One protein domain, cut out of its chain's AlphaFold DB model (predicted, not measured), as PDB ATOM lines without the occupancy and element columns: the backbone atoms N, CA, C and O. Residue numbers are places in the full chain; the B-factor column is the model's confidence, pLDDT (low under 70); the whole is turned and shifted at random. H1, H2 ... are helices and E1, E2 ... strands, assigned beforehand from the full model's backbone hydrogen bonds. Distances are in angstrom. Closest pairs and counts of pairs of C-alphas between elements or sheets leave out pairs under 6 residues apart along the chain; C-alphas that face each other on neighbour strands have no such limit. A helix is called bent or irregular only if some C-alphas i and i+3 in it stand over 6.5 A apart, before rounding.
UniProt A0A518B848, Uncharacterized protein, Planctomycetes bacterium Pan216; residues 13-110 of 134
ATOM      1  N   TRP A  13     180.478 243.493 214.756       94.12
ATOM      2  CA  TRP A  13     181.241 244.147 213.699       94.12
ATOM      3  C   TRP A  13     182.650 244.426 214.207       94.12
ATOM      4  O   TRP A  13     182.820 245.009 215.281       94.12
ATOM      5  N   GLY A  14     183.645 244.012 213.423       90.31
ATOM      6  CA  GLY A  14     185.042 244.355 213.668       90.31
ATOM      7  C   GLY A  14     185.352 245.815 213.305       90.31
ATOM      8  O   GLY A  14     184.526 246.487 212.685       90.31
ATOM      9  N   PRO A  15     186.563 246.297 213.624       87.50
ATOM     10  CA  PRO A  15     186.978 247.693 213.486       87.50
ATOM     11  C   PRO A  15     187.262 248.045 212.016       87.50
ATOM     12  O   PRO A  15     188.408 248.054 211.560       87.50
ATOM     13  N   ARG A  16     186.204 248.283 211.238       84.31
ATOM     14  CA  ARG A  16     186.248 248.497 209.783       84.31
ATOM     15  C   ARG A  16     185.683 249.852 209.369       84.31
ATOM     16  O   ARG A  16     185.066 250.557 210.156       84.31
ATOM     17  N   THR A  17     185.885 250.198 208.099       79.88
ATOM     18  CA  THR A  17     185.354 251.425 207.485       79.88
ATOM     19  C   THR A  17     183.919 251.286 206.975       79.88
ATOM     20  O   THR A  17     183.294 252.292 206.681       79.88
ATOM     21  N   ASP A  18     183.402 250.064 206.834       88.00
ATOM     22  CA  ASP A  18     182.049 249.758 206.345       88.00
ATOM     23  C   ASP A  18     181.101 249.283 207.459       88.00
ATOM     24  O   ASP A  18     180.098 248.619 207.190       88.00
ATOM     25  N   ILE A  19     181.422 249.606 208.715       89.94
ATOM     26  CA  ILE A  19     180.493 249.448 209.836       89.94
ATOM     27  C   ILE A  19     179.255 250.312 209.548       89.94
ATOM     28  O   ILE A  19     179.409 251.457 209.117       89.94
ATOM     29  N   PRO A  20     178.031 249.808 209.783       92.75
ATOM     30  CA  PRO A  20     176.831 250.605 209.578       92.75
ATOM     31  C   PRO A  20     176.816 251.836 210.489       92.75
ATOM     32  O   PRO A  20     177.045 251.741 211.696       92.75
ATOM     33  N   GLU A  21     176.476 252.988 209.916       92.94
ATOM     34  CA  GLU A  21     176.183 254.195 210.682       92.94
ATOM     35  C   GLU A  21     174.790 254.063 211.300       92.94
ATOM     36  O   GLU A  21     173.776 254.019 210.601       92.94
ATOM     37  N   LEU A  22     174.743 253.950 212.625       95.75
ATOM     38  CA  LEU A  22     173.510 253.783 213.385       95.75
ATOM     39  C   LEU A  22     173.330 254.981 214.326       95.75
ATOM     40  O   LEU A  22     174.303 255.384 214.966       95.75
ATOM     41  N   PRO A  23     172.115 255.548 214.448       97.12
ATOM     42  CA  PRO A  23     171.866 256.642 215.375       97.12
ATOM     43  C   PRO A  23     172.072 256.206 216.827       97.12
ATOM     44  O   PRO A  23     171.658 255.120 217.243       97.12
ATOM     45  N   GLU A  24     172.688 257.097 217.599       96.94
ATOM     46  CA  GLU A  24     172.856 256.965 219.042       96.94
ATOM     47  C   GLU A  24     171.503 257.155 219.738       96.94
ATOM     48  O   GLU A  24     170.789 258.128 219.497       96.94
ATOM     49  N   VAL A  25     171.149 256.212 220.610       97.31
ATOM     50  CA  VAL A  25     169.979 256.310 221.501       97.31
ATOM     51  C   VAL A  25     170.385 256.488 222.960       97.31
ATOM     52  O   VAL A  25     169.569 256.910 223.776       97.31
ATOM     53  N   TRP A  26     171.645 256.197 223.288       96.31
ATOM     54  CA  TRP A  26     172.246 256.487 224.584       96.31
ATOM     55  C   TRP A  26     173.751 256.706 224.438       96.31
ATOM     56  O   TRP A  26     174.419 255.975 223.702       96.31
ATOM     57  N   VAL A  27     174.294 257.664 225.186       92.12
ATOM     58  CA  VAL A  27     175.736 257.924 225.259       92.12
ATOM     59  C   VAL A  27     176.159 257.940 226.718       92.12
ATOM     60  O   VAL A  27     175.586 258.648 227.541       92.12
ATOM     61  N   GLY A  28     177.157 257.119 227.014       86.69
ATOM     62  CA  GLY A  28     177.790 256.973 228.309       86.69
ATOM     63  C   GLY A  28     179.283 257.264 228.239       86.69
ATOM     64  O   GLY A  28     179.813 257.685 227.204       86.69
ATOM     65  N   ARG A  29     179.995 257.013 229.335       85.19
ATOM     66  CA  ARG A  29     181.443 257.212 229.378       85.19
ATOM     67  C   ARG A  29     182.151 256.172 228.505       85.19
ATOM     68  O   ARG A  29     182.234 255.004 228.861       85.19
ATOM     69  N   TRP A  30     182.661 256.615 227.354       83.69
ATOM     70  CA  TRP A  30     183.352 255.781 226.354       83.69
ATOM     71  C   TRP A  30     182.524 254.609 225.807       83.69
ATOM     72  O   TRP A  30     183.064 253.737 225.137       83.69
ATOM     73  N   ILE A  31     181.209 254.598 226.023       92.31
ATOM     74  CA  ILE A  31     180.327 253.554 225.513       92.31
ATOM     75  C   ILE A  31     179.020 254.148 225.015       92.31
ATOM     76  O   ILE A  31     178.508 255.129 225.552       92.31
ATOM     77  N   ARG A  32     178.486 253.573 223.946       95.12
ATOM     78  CA  ARG A  32     177.299 254.066 223.255       95.12
ATOM     79  C   ARG A  32     176.335 252.931 222.995       95.12
ATOM     80  O   ARG A  32     176.767 251.819 222.695       95.12
ATOM     81  N   LEU A  33     175.046 253.242 223.050       97.75
ATOM     82  CA  LEU A  33     173.983 252.382 222.555       97.75
ATOM     83  C   LEU A  33     173.437 252.990 221.268       97.75
ATOM     84  O   LEU A  33     173.002 254.142 221.239       97.75
ATOM     85  N   LEU A  34     173.464 252.203 220.204       97.94
ATOM     86  CA  LEU A  34     173.010 252.570 218.873       97.94
ATOM     87  C   LEU A  34     171.758 251.766 218.528       97.94
ATOM     88  O   LEU A  34     171.620 250.626 218.973       97.94
ATOM     89  N   ARG A  35     170.868 252.317 217.702       98.31
ATOM     90  CA  ARG A  35     169.657 251.617 217.246       98.31
ATOM     91  C   ARG A  35     169.593 251.558 215.732       98.31
ATOM     92  O   ARG A  35     169.636 252.579 215.059       98.31
ATOM     93  N   CYS A  36     169.408 250.365 215.179       98.06
ATOM     94  CA  CYS A  36     169.060 250.233 213.771       98.06
ATOM     95  C   CYS A  36     167.612 250.682 213.541       98.06
ATOM     96  O   CYS A  36     166.699 250.106 214.118       98.06
ATOM     97  N   LEU A  37     167.381 251.674 212.680       97.25
ATOM     98  CA  LEU A  37     166.022 252.156 212.393       97.25
ATOM     99  C   LEU A  37     165.203 251.193 211.515       97.25
ATOM    100  O   LEU A  37     163.985 251.306 211.467       97.25
ATOM    101  N   GLU A  38     165.858 250.251 210.830       97.38
ATOM    102  CA  GLU A  38     165.195 249.282 209.943       97.38
ATOM    103  C   GLU A  38     164.613 248.086 210.711       97.38
ATOM    104  O   GLU A  38     163.500 247.653 210.432       97.38
ATOM    105  N   CYS A  39     165.362 247.531 211.669       97.31
ATOM    106  CA  CYS A  39     164.972 246.319 212.401       97.31
ATOM    107  C   CYS A  39     164.984 246.481 213.922       97.31
ATOM    108  O   CYS A  39     164.899 245.493 214.645       97.31
ATOM    109  N   GLU A  40     165.173 247.710 214.402       97.56
ATOM    110  CA  GLU A  40     165.151 248.104 215.815       97.56
ATOM    111  C   GLU A  40     166.219 247.464 216.709       97.56
ATOM    112  O   GLU A  40     166.284 247.771 217.896       97.56
ATOM    113  N   THR A  41     167.108 246.638 216.149       98.25
ATOM    114  CA  THR A  41     168.194 246.004 216.898       98.25
ATOM    115  C   THR A  41     169.110 247.050 217.520       98.25
ATOM    116  O   THR A  41     169.542 247.997 216.850       98.25
ATOM    117  N   LEU A  42     169.434 246.829 218.790       98.50
ATOM    118  CA  LEU A  42     170.358 247.647 219.551       98.50
ATOM    119  C   LEU A  42     171.784 247.111 219.430       98.50
ATOM    120  O   LEU A  42     172.014 245.900 219.381       98.50
ATOM    121  N   TRP A  43     172.743 248.026 219.380       98.12
ATOM    122  CA  TRP A  43     174.164 247.721 219.262       98.12
ATOM    123  C   TRP A  43     174.952 248.551 220.264       98.12
ATOM    124  O   TRP A  43     174.806 249.770 220.309       98.12
ATOM    125  N   VAL A  44     175.806 247.905 221.047       97.12
ATOM    126  CA  VAL A  44     176.750 248.586 221.931       97.12
ATOM    127  C   VAL A  44     178.036 248.853 221.172       97.12
ATOM    128  O   VAL A  44     178.549 247.958 220.500       97.12
ATOM    129  N   ALA A  45     178.565 250.065 221.304       94.88
ATOM    130  CA  ALA A  45     179.820 250.465 220.693       94.88
ATOM    131  C   ALA A  45     180.744 251.173 221.685       94.88
ATOM    132  O   ALA A  45     180.312 252.067 222.411       94.88
ATOM    133  N   SER A  46     182.031 250.835 221.640       90.00
ATOM    134  CA  SER A  46     183.108 251.557 222.326       90.00
ATOM    135  C   SER A  46     184.278 251.757 221.361       90.00
ATOM    136  O   SER A  46     184.597 250.830 220.602       90.00
ATOM    137  N   PRO A  47     184.908 252.944 221.330       81.38
ATOM    138  CA  PRO A  47     186.217 253.099 220.720       81.38
ATOM    139  C   PRO A  47     187.299 252.483 221.624       81.38
ATOM    140  O   PRO A  47     187.386 252.808 222.803       81.38
ATOM    141  N   PHE A  48     188.170 251.645 221.065       75.62
ATOM    142  CA  PHE A  48     189.345 251.127 221.779       75.62
ATOM    143  C   PHE A  48     190.600 251.942 221.421       75.62
ATOM    144  O   PHE A  48     190.753 252.392 220.278       75.62
ATOM    145  N   GLU A  49     191.485 252.185 222.394       63.94
ATOM    146  CA  GLU A  49     192.747 252.906 222.167       63.94
ATOM    147  C   GLU A  49     193.782 252.013 221.426       63.94
ATOM    148  O   GLU A  49     193.454 250.883 221.059       63.94
ATOM    149  N   PRO A  50     195.013 252.472 221.101       53.75
ATOM    150  CA  PRO A  50     195.633 253.784 221.346       53.75
ATOM    151  C   PRO A  50     195.104 254.927 220.459       53.75
ATOM    152  O   PRO A  50     195.508 256.070 220.642       53.75
ATOM    153  N   TYR A  51     194.209 254.659 219.498       59.81
ATOM    154  CA  TYR A  51     193.774 255.683 218.533       59.81
ATOM    155  C   TYR A  51     192.269 255.958 218.491       59.81
ATOM    156  O   TYR A  51     191.855 256.838 217.733       59.81
ATOM    157  N   ALA A  52     191.448 255.221 219.253       64.25
ATOM    158  CA  ALA A  52     189.994 255.405 219.339       64.25
ATOM    159  C   ALA A  52     189.279 255.466 217.969       64.25
ATOM    160  O   ALA A  52     188.177 255.995 217.854       64.25
ATOM    161  N   SER A  53     189.916 254.962 216.904       65.19
ATOM    162  CA  SER A  53     189.531 255.316 215.531       65.19
ATOM    163  C   SER A  53     188.516 254.357 214.929       65.19
ATOM    164  O   SER A  53     187.925 254.673 213.901       65.19
ATOM    165  N   PHE A  54     188.329 253.183 215.535       74.38
ATOM    166  CA  PHE A  54     187.483 252.140 214.975       74.38
ATOM    167  C   PHE A  54     186.661 251.484 216.086       74.38
ATOM    168  O   PHE A  54     187.227 250.783 216.929       74.38
ATOM    169  N   PRO A  55     185.342 251.725 216.130       86.94
ATOM    170  CA  PRO A  55     184.495 251.085 217.114       86.94
ATOM    171  C   PRO A  55     184.311 249.608 216.762       86.94
ATOM    172  O   PRO A  55     184.276 249.233 215.591       86.94
ATOM    173  N   TYR A  56     184.136 248.783 217.782       91.50
ATOM    174  CA  TYR A  56     183.463 247.497 217.620       91.50
ATOM    175  C   TYR A  56     181.990 247.715 217.919       91.50
ATOM    176  O   TYR A  56     181.660 248.521 218.791       91.50
ATOM    177  N   LEU A  57     181.115 246.997 217.220       95.00
ATOM    178  CA  LEU A  57     179.693 246.950 217.551       95.00
ATOM    179  C   LEU A  57     179.333 245.527 217.948       95.00
ATOM    180  O   LEU A  57     179.628 244.595 217.206       95.00
ATOM    181  N   VAL A  58     178.644 245.363 219.069       96.38
ATOM    182  CA  VAL A  58     178.082 244.077 219.503       96.38
ATOM    183  C   VAL A  58     176.585 244.233 219.708       96.38
ATOM    184  O   VAL A  58     176.137 245.235 220.259       96.38
ATOM    185  N   VAL A  59     175.802 243.251 219.262       97.06
ATOM    186  CA  VAL A  59     174.346 243.268 219.467       97.06
ATOM    187  C   VAL A  59     174.008 243.251 220.958       97.06
ATOM    188  O   VAL A  59     174.500 242.405 221.702       97.06
ATOM    189  N   TRP A  60     173.110 244.145 221.360       97.25
ATOM    190  CA  TRP A  60     172.482 244.184 222.676       97.25
ATOM    191  C   TRP A  60     171.091 243.545 222.589       97.25
ATOM    192  O   TRP A  60     170.170 244.143 222.037       97.25
ATOM    193  N   ASP A  61     170.921 242.330 223.119       95.12
ATOM    194  CA  ASP A  61     169.632 241.598 223.100       95.12
ATOM    195  C   ASP A  61     168.681 242.000 224.241       95.12
ATOM    196  O   ASP A  61     167.841 241.219 224.687       95.12
ATOM    197  N   ARG A  62     168.861 243.202 224.769       95.06
ATOM    198  CA  ARG A  62     168.217 243.719 225.977       95.06
ATOM    199  C   ARG A  62     167.601 245.080 225.677       95.06
ATOM    200  O   ARG A  62     167.822 245.633 224.602       95.06
ATOM    201  N   THR A  63     166.831 245.643 226.599       96.31
ATOM    202  CA  THR A  63     166.197 246.951 226.391       96.31
ATOM    203  C   THR A  63     167.157 248.118 226.640       96.31
ATOM    204  O   THR A  63     168.269 247.956 227.157       96.31
ATOM    205  N   ILE A  64     166.723 249.327 226.270       96.38
ATOM    206  CA  ILE A  64     167.456 250.570 226.555       96.38
ATOM    207  C   ILE A  64     167.496 250.821 228.072       96.38
ATOM    208  O   ILE A  64     168.511 251.262 228.604       96.38
ATOM    209  N   GLU A  65     166.423 250.490 228.788       95.19
ATOM    210  CA  GLU A  65     166.307 250.640 230.242       95.19
ATOM    211  C   GLU A  65     167.237 249.679 230.988       95.19
ATOM    212  O   GLU A  65     167.849 250.058 231.992       95.19
ATOM    213  N   GLU A  66     167.385 248.450 230.487       95.38
ATOM    214  CA  GLU A  66     168.375 247.499 230.996       95.38
ATOM    215  C   GLU A  66     169.796 248.026 230.771       95.38
ATOM    216  O   GLU A  66     170.603 248.000 231.698       95.38
ATOM    217  N   PHE A  67     170.094 248.580 229.589       95.44
ATOM    218  CA  PHE A  67     171.395 249.202 229.324       95.44
ATOM    219  C   PHE A  67     171.681 250.351 230.296       95.44
ATOM    220  O   PHE A  67     172.747 250.393 230.907       95.44
ATOM    221  N   ALA A  68     170.719 251.258 230.481       94.12
ATOM    222  CA  ALA A  68     170.842 252.375 231.413       94.12
ATOM    223  C   ALA A  68     171.030 251.898 232.864       94.12
ATOM    224  O   ALA A  68     171.805 252.492 233.613       94.12
ATOM    225  N   SER A  69     170.357 250.810 233.254       94.06
ATOM    226  CA  SER A  69     170.485 250.219 234.590       94.06
ATOM    227  C   SER A  69     171.881 249.659 234.836       94.06
ATOM    228  O   SER A  69     172.466 249.966 235.871       94.06
ATOM    229  N   VAL A  70     172.432 248.903 233.878       94.25
ATOM    230  CA  VAL A  70     173.798 248.363 233.960       94.25
ATOM    231  C   VAL A  70     174.818 249.500 233.951       94.25
ATOM    232  O   VAL A  70     175.693 249.542 234.809       94.25
ATOM    233  N   HIS A  71     174.665 250.473 233.050       94.44
ATOM    234  CA  HIS A  71     175.553 251.632 232.980       94.44
ATOM    235  C   HIS A  71     175.596 252.405 234.306       94.44
ATOM    236  O   HIS A  71     176.646 252.900 234.710       94.44
ATOM    237  N   ALA A  72     174.464 252.537 234.997       94.00
ATOM    238  CA  ALA A  72     174.379 253.283 236.249       94.00
ATOM    239  C   ALA A  72     175.105 252.617 237.434       94.00
ATOM    240  O   ALA A  72     175.305 253.284 238.448       94.00
ATOM    241  N   VAL A  73     175.487 251.337 237.335       93.69
ATOM    242  CA  VAL A  73     176.194 250.615 238.408       93.69
ATOM    243  C   VAL A  73     177.574 251.217 238.661       93.69
ATOM    244  O   VAL A  73     177.960 251.400 239.815       93.69
ATOM    245  N   ASP A  74     178.304 251.537 237.595       91.12
ATOM    246  CA  ASP A  74     179.709 251.943 237.663       91.12
ATOM    247  C   ASP A  74     180.123 252.931 236.558       91.12
ATOM    248  O   ASP A  74     181.273 252.954 236.119       91.12
ATOM    249  N   ASP A  75     179.180 253.767 236.115       90.88
ATOM    250  CA  ASP A  75     179.396 254.774 235.066       90.88
ATOM    251  C   ASP A  75     179.892 254.160 233.739       90.88
ATOM    252  O   ASP A  75     180.725 254.725 233.031       90.88
ATOM    253  N   GLY A  76     179.371 252.976 233.400       90.56
ATOM    254  CA  GLY A  76     179.602 252.305 232.120       90.56
ATOM    255  C   GLY A  76     180.839 251.409 232.058       90.56
ATOM    256  O   GLY A  76     181.046 250.773 231.020       90.56
ATOM    257  N   ALA A  77     181.624 251.299 233.133       90.62
ATOM    258  CA  ALA A  77     182.763 250.380 233.189       90.62
ATOM    259  C   ALA A  77     182.327 248.914 232.991       90.62
ATOM    260  O   ALA A  77     182.923 248.216 232.169       90.62
ATOM    261  N   LEU A  78     181.227 248.484 233.609       91.75
ATOM    262  CA  LEU A  78     180.675 247.138 233.480       91.75
ATOM    263  C   LEU A  78     180.172 246.876 232.061       91.75
ATOM    264  O   LEU A  78     180.393 245.800 231.507       91.75
ATOM    265  N   CYS A  79     179.536 247.866 231.429       93.56
ATOM    266  CA  CYS A  79     179.124 247.738 230.033       93.56
ATOM    267  C   CYS A  79     180.341 247.615 229.100       93.56
ATOM    268  O   CYS A  79     180.280 246.903 228.097       93.56
ATOM    269  N   HIS A  80     181.441 248.304 229.413       90.62
ATOM    270  CA  HIS A  80     182.676 248.235 228.641       90.62
ATOM    271  C   HIS A  80     183.362 246.867 228.791       90.62
ATOM    272  O   HIS A  80     183.776 246.278 227.792       90.62
ATOM    273  N   GLU A  81     183.429 246.333 230.013       90.00
ATOM    274  CA  GLU A  81     183.939 244.985 230.293       90.00
ATOM    275  C   GLU A  81     183.093 243.910 229.594       90.00
ATOM    276  O   GLU A  81     183.626 243.034 228.906       90.00
ATOM    277  N   TRP A  82     181.764 244.027 229.685       93.06
ATOM    278  CA  TRP A  82     180.831 243.160 228.967       93.06
ATOM    279  C   TRP A  82     181.073 243.203 227.455       93.06
ATOM    280  O   TRP A  82     181.194 242.156 226.822       93.06
ATOM    281  N   LEU A  83     181.222 244.398 226.873       92.69
ATOM    282  CA  LEU A  83     181.488 244.550 225.445       92.69
ATOM    283  C   LEU A  83     182.790 243.841 225.042       92.69
ATOM    284  O   LEU A  83     182.817 243.136 224.034       92.69
ATOM    285  N   GLN A  84     183.863 243.986 225.824       89.19
ATOM    286  CA  GLN A  84     185.136 243.301 225.570       89.19
ATOM    287  C   GLN A  84     185.007 241.775 225.643       89.19
ATOM    288  O   GLN A  84     185.580 241.066 224.810       89.19
ATOM    289  N   ALA A  85     184.265 241.256 226.623       89.62
ATOM    290  CA  ALA A  85     183.984 239.827 226.731       89.62
ATOM    291  C   ALA A  85     183.199 239.316 225.513       89.62
ATOM    292  O   ALA A  85     183.583 238.319 224.899       89.62
ATOM    293  N   GLU A  86     182.161 240.036 225.094       92.56
ATOM    294  CA  GLU A  86     181.357 239.659 223.932       92.56
ATOM    295  C   GLU A  86     182.134 239.730 222.615       92.56
ATOM    296  O   GLU A  86     181.925 238.882 221.748       92.56
ATOM    297  N   ILE A  87     183.047 240.694 222.450       90.50
ATOM    298  CA  ILE A  87     183.944 240.739 221.286       90.50
ATOM    299  C   ILE A  87     184.778 239.454 221.241       90.50
ATOM    300  O   ILE A  87     184.781 238.781 220.212       90.50
ATOM    301  N   ARG A  88     185.412 239.046 222.351       87.06
ATOM    302  CA  ARG A  88     186.190 237.791 222.409       87.06
ATOM    303  C   ARG A  88     185.347 236.571 222.031       87.06
ATOM    304  O   ARG A  88     185.797 235.723 221.267       87.06
ATOM    305  N   VAL A  89     184.112 236.482 222.515       89.31
ATOM    306  CA  VAL A  89     183.232 235.347 222.198       89.31
ATOM    307  C   VAL A  89     182.796 235.374 220.732       89.31
ATOM    308  O   VAL A  89     182.952 234.389 220.010       89.31
ATOM    309  N   ARG A  90     182.257 236.500 220.259       90.88
ATOM    310  CA  ARG A  90     181.586 236.580 218.954       90.88
ATOM    311  C   ARG A  90     182.548 236.678 217.782       90.88
ATOM    312  O   ARG A  90     182.196 236.245 216.686       90.88
ATOM    313  N   MET A  91     183.752 237.209 217.986       89.50
ATOM    314  CA  MET A  91     184.758 237.288 216.924       89.50
ATOM    315  C   MET A  91     185.227 235.908 216.453       89.50
ATOM    316  O   MET A  91     185.572 235.773 215.282       89.50
ATOM    317  N   LYS A  92     185.137 234.863 217.293       86.31
ATOM    318  CA  LYS A  92     185.427 233.466 216.911       86.31
ATOM    319  C   LYS A  92     184.573 232.973 215.734       86.31
ATOM    320  O   LYS A  92     185.016 232.129 214.962       86.31
ATOM    321  N   THR A  93     183.348 233.482 215.609       86.38
ATOM    322  CA  THR A  93     182.374 233.083 214.579       86.38
ATOM    323  C   THR A  93     181.979 234.244 213.667       86.38
ATOM    324  O   THR A  93     180.965 234.162 212.973       86.38
ATOM    325  N   ALA A  94     182.722 235.353 213.704       90.44
ATOM    326  CA  ALA A  94     182.466 236.501 212.847       90.44
ATOM    327  C   ALA A  94     182.835 236.199 211.387       90.44
ATOM    328  O   ALA A  94     183.488 235.202 211.068       90.44
ATOM    329  N   GLU A  95     182.427 237.077 210.473       92.94
ATOM    330  CA  GLU A  95     182.878 236.976 209.088       92.94
ATOM    331  C   GLU A  95     184.397 237.178 209.002       92.94
ATOM    332  O   GLU A  95     184.977 237.983 209.734       92.94
ATOM    333  N   LEU A  96     185.044 236.501 208.047       90.88
ATOM    334  CA  LEU A  96     186.502 236.537 207.882       90.88
ATOM    335  C   LEU A  96     187.060 237.965 207.789       90.88
ATOM    336  O   LEU A  96     188.085 238.277 208.384       90.88
ATOM    337  N   ALA A  97     186.355 238.858 207.096       91.31
ATOM    338  CA  ALA A  97     186.783 240.243 206.947       91.31
ATOM    339  C   ALA A  97     186.751 241.037 208.271       91.31
ATOM    340  O   ALA A  97     187.559 241.951 208.450       91.31
ATOM    341  N   ASP A  98     185.861 240.682 209.203       91.19
ATOM    342  CA  ASP A  98     185.821 241.273 210.543       91.19
ATOM    343  C   ASP A  98     186.975 240.727 211.395       91.19
ATOM    344  O   ASP A  98     187.668 241.502 212.056       91.19
ATOM    345  N   ILE A  99     187.244 239.417 211.310       90.06
ATOM    346  CA  ILE A  99     188.386 238.757 211.968       90.06
ATOM    347  C   ILE A  99     189.709 239.382 211.512       90.06
ATOM    348  O   ILE A  99     190.531 239.780 212.337       90.06
ATOM    349  N   ASP A 100     189.906 239.539 210.203       90.19
ATOM    350  CA  ASP A 100     191.121 240.136 209.649       90.19
ATOM    351  C   ASP A 100     191.282 241.606 210.062       90.19
ATOM    352  O   ASP A 100     192.398 242.069 210.310       90.19
ATOM    353  N   ALA A 101     190.181 242.357 210.158       88.44
ATOM    354  CA  ALA A 101     190.214 243.727 210.662       88.44
ATOM    355  C   ALA A 101     190.608 243.783 212.143       88.44
ATOM    356  O   ALA A 101     191.439 244.614 212.511       88.44
ATOM    357  N   SER A 102     190.075 242.872 212.961       87.12
ATOM    358  CA  SER A 102     190.440 242.730 214.373       87.12
ATOM    359  C   SER A 102     191.930 242.420 214.540       87.12
ATOM    360  O   SER A 102     192.612 243.124 215.278       87.12
ATOM    361  N   ARG A 103     192.478 241.464 213.780       86.44
ATOM    362  CA  ARG A 103     193.917 241.126 213.803       86.44
ATOM    363  C   ARG A 103     194.812 242.295 213.397       86.44
ATOM    364  O   ARG A 103     195.847 242.549 214.012       86.44
ATOM    365  N   ARG A 104     194.421 243.046 212.358       86.31
ATOM    366  CA  ARG A 104     195.144 244.264 211.946       86.31
ATOM    367  C   ARG A 104     195.112 245.333 213.031       86.31
ATOM    368  O   ARG A 104     196.114 246.013 213.233       86.31
ATOM    369  N   HIS A 105     193.965 245.508 213.687       84.56
ATOM    370  CA  HIS A 105     193.842 246.413 214.821       84.56
ATOM    371  C   HIS A 105     194.768 245.977 215.959       84.56
ATOM    372  O   HIS A 105     195.561 246.790 216.417       84.56
ATOM    373  N   ASP A 106     194.758 244.696 216.325       82.19
ATOM    374  CA  ASP A 106     195.605 244.160 217.391       82.19
ATOM    375  C   ASP A 106     197.106 244.342 217.116       82.19
ATOM    376  O   ASP A 106     197.843 244.886 217.943       82.19
ATOM    377  N   THR A 107     197.540 244.018 215.893       83.75
ATOM    378  CA  THR A 107     198.923 244.234 215.437       83.75
ATOM    379  C   THR A 107     199.336 245.703 215.567       83.75
ATOM    380  O   THR A 107     200.443 246.008 216.008       83.75
ATOM    381  N   ARG A 108     198.450 246.640 215.193       81.12
ATOM    382  CA  ARG A 108     198.708 248.087 215.303       81.12
ATOM    383  C   ARG A 108     198.734 248.575 216.747       81.12
ATOM    384  O   ARG A 108     199.449 249.530 217.038       81.12
ATOM    385  N   SER A 109     197.961 247.941 217.617       77.81
ATOM    386  CA  SER A 109     197.875 248.258 219.038       77.81
ATOM    387  C   SER A 109     198.936 247.535 219.872       77.81
ATOM    388  O   SER A 109     198.899 247.630 221.093       77.81
ATOM    389  N   GLY A 110     199.870 246.805 219.249       76.00
ATOM    390  CA  GLY A 110     200.940 246.094 219.953       76.00
ATOM    391  C   GLY A 110     200.436 245.005 220.906       76.00
ATOM    392  O   GLY A 110     201.090 244.742 221.911       76.00
TER     393      GLY A 110
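This is residues 13 to 110 of the 134 residues of an uncharacterized protein of Planctomycetes bacterium Pan216 (UniProt A0A518B848). A twisted wall of four antiparallel strands has two helices over one face and no named helix over the other: H1 runs along the strands over E2, and H2 runs across them, over E4 and E3. The third helix, H3, is off the sheet, past the end of H2, where the two make a corner. The 98 printed residues hold four named strands followed by three named helices, E1 E2 E3 E4 H1 H2 H3, and the class is mixed, helices and strands. The whole is compact, with a radius of gyration of the C-alphas of 13.1 A and spans of 35 by 31 by 22 A.

Start with the sheet, E1 (residues 24 to 27), E2 (32 to 35), E3 (42 to 47) and E4 (55 to 60), in that order, with E1 and E4 as edge strands. It is a meander, each strand the antiparallel neighbour of the one before, and each successive pair is a hairpin. Look for N 25 and O 33 at 2.8 A between E1 and E2, N 34 and O 43 at 2.8 A between E2 and E3, and N 44 and O 58 at 2.8 A between E3 and E4. From edge to edge the strands' lines turn by 74 degrees. H2 (residues 77 to 91) is on the sheet at a height of 8.4 A, across the strands at 90 degrees to E4 on the local plane; its closest C-alpha pair with E4 is Val 58 and Leu 83, 6.9 A. It lies over E4 and, only just, over E2 and E3, with 3 C-alphas on each. H1 (residues 64 to 74) is on the same face at a height of 9.7 A, over E2 and along it at 5 degrees on the local plane. With its residues 77 to 79 alone, H2 touches H1, closest at the C-alphas of His 71 and Cys 79, 6.0 A, at a steep tilt of 63 degrees, opposite ways. H3 (residues 96 to 108) is not on the sheet; it is close to H2 but not clearly touching, closest at the C-alphas of Met 91 and Ile 99, 6.3 A. In H2 and H3 every O i to N i+4 pair is within hydrogen-bond range; in H1, 5 of 7 are.

Find C-alpha 24 at (172.856, 256.965, 219.042), where E1 begins; it is 6.9 A long, and E2 10.0 A. E3 runs 16.8 A and E4 14.9 A. H1 is 16.6 A long, neither bent nor irregular, but only just: C-alphas 71 and 74 are 6.3 A apart. From C-alpha 77 at (182.763, 250.380, 233.189), H2 runs 21.0 A. H3, 18.4 A long, ends at C-alpha 108, (198.708, 248.087, 215.303).

The two C-alphas farthest apart are those of Glu 38 and Gly 110, 37.3 A. The printed part has no cut, and no link is long. Mean pLDDT of the printed part is 89.7; look for values under 70 at residues 49 to 53, between E3 and E4.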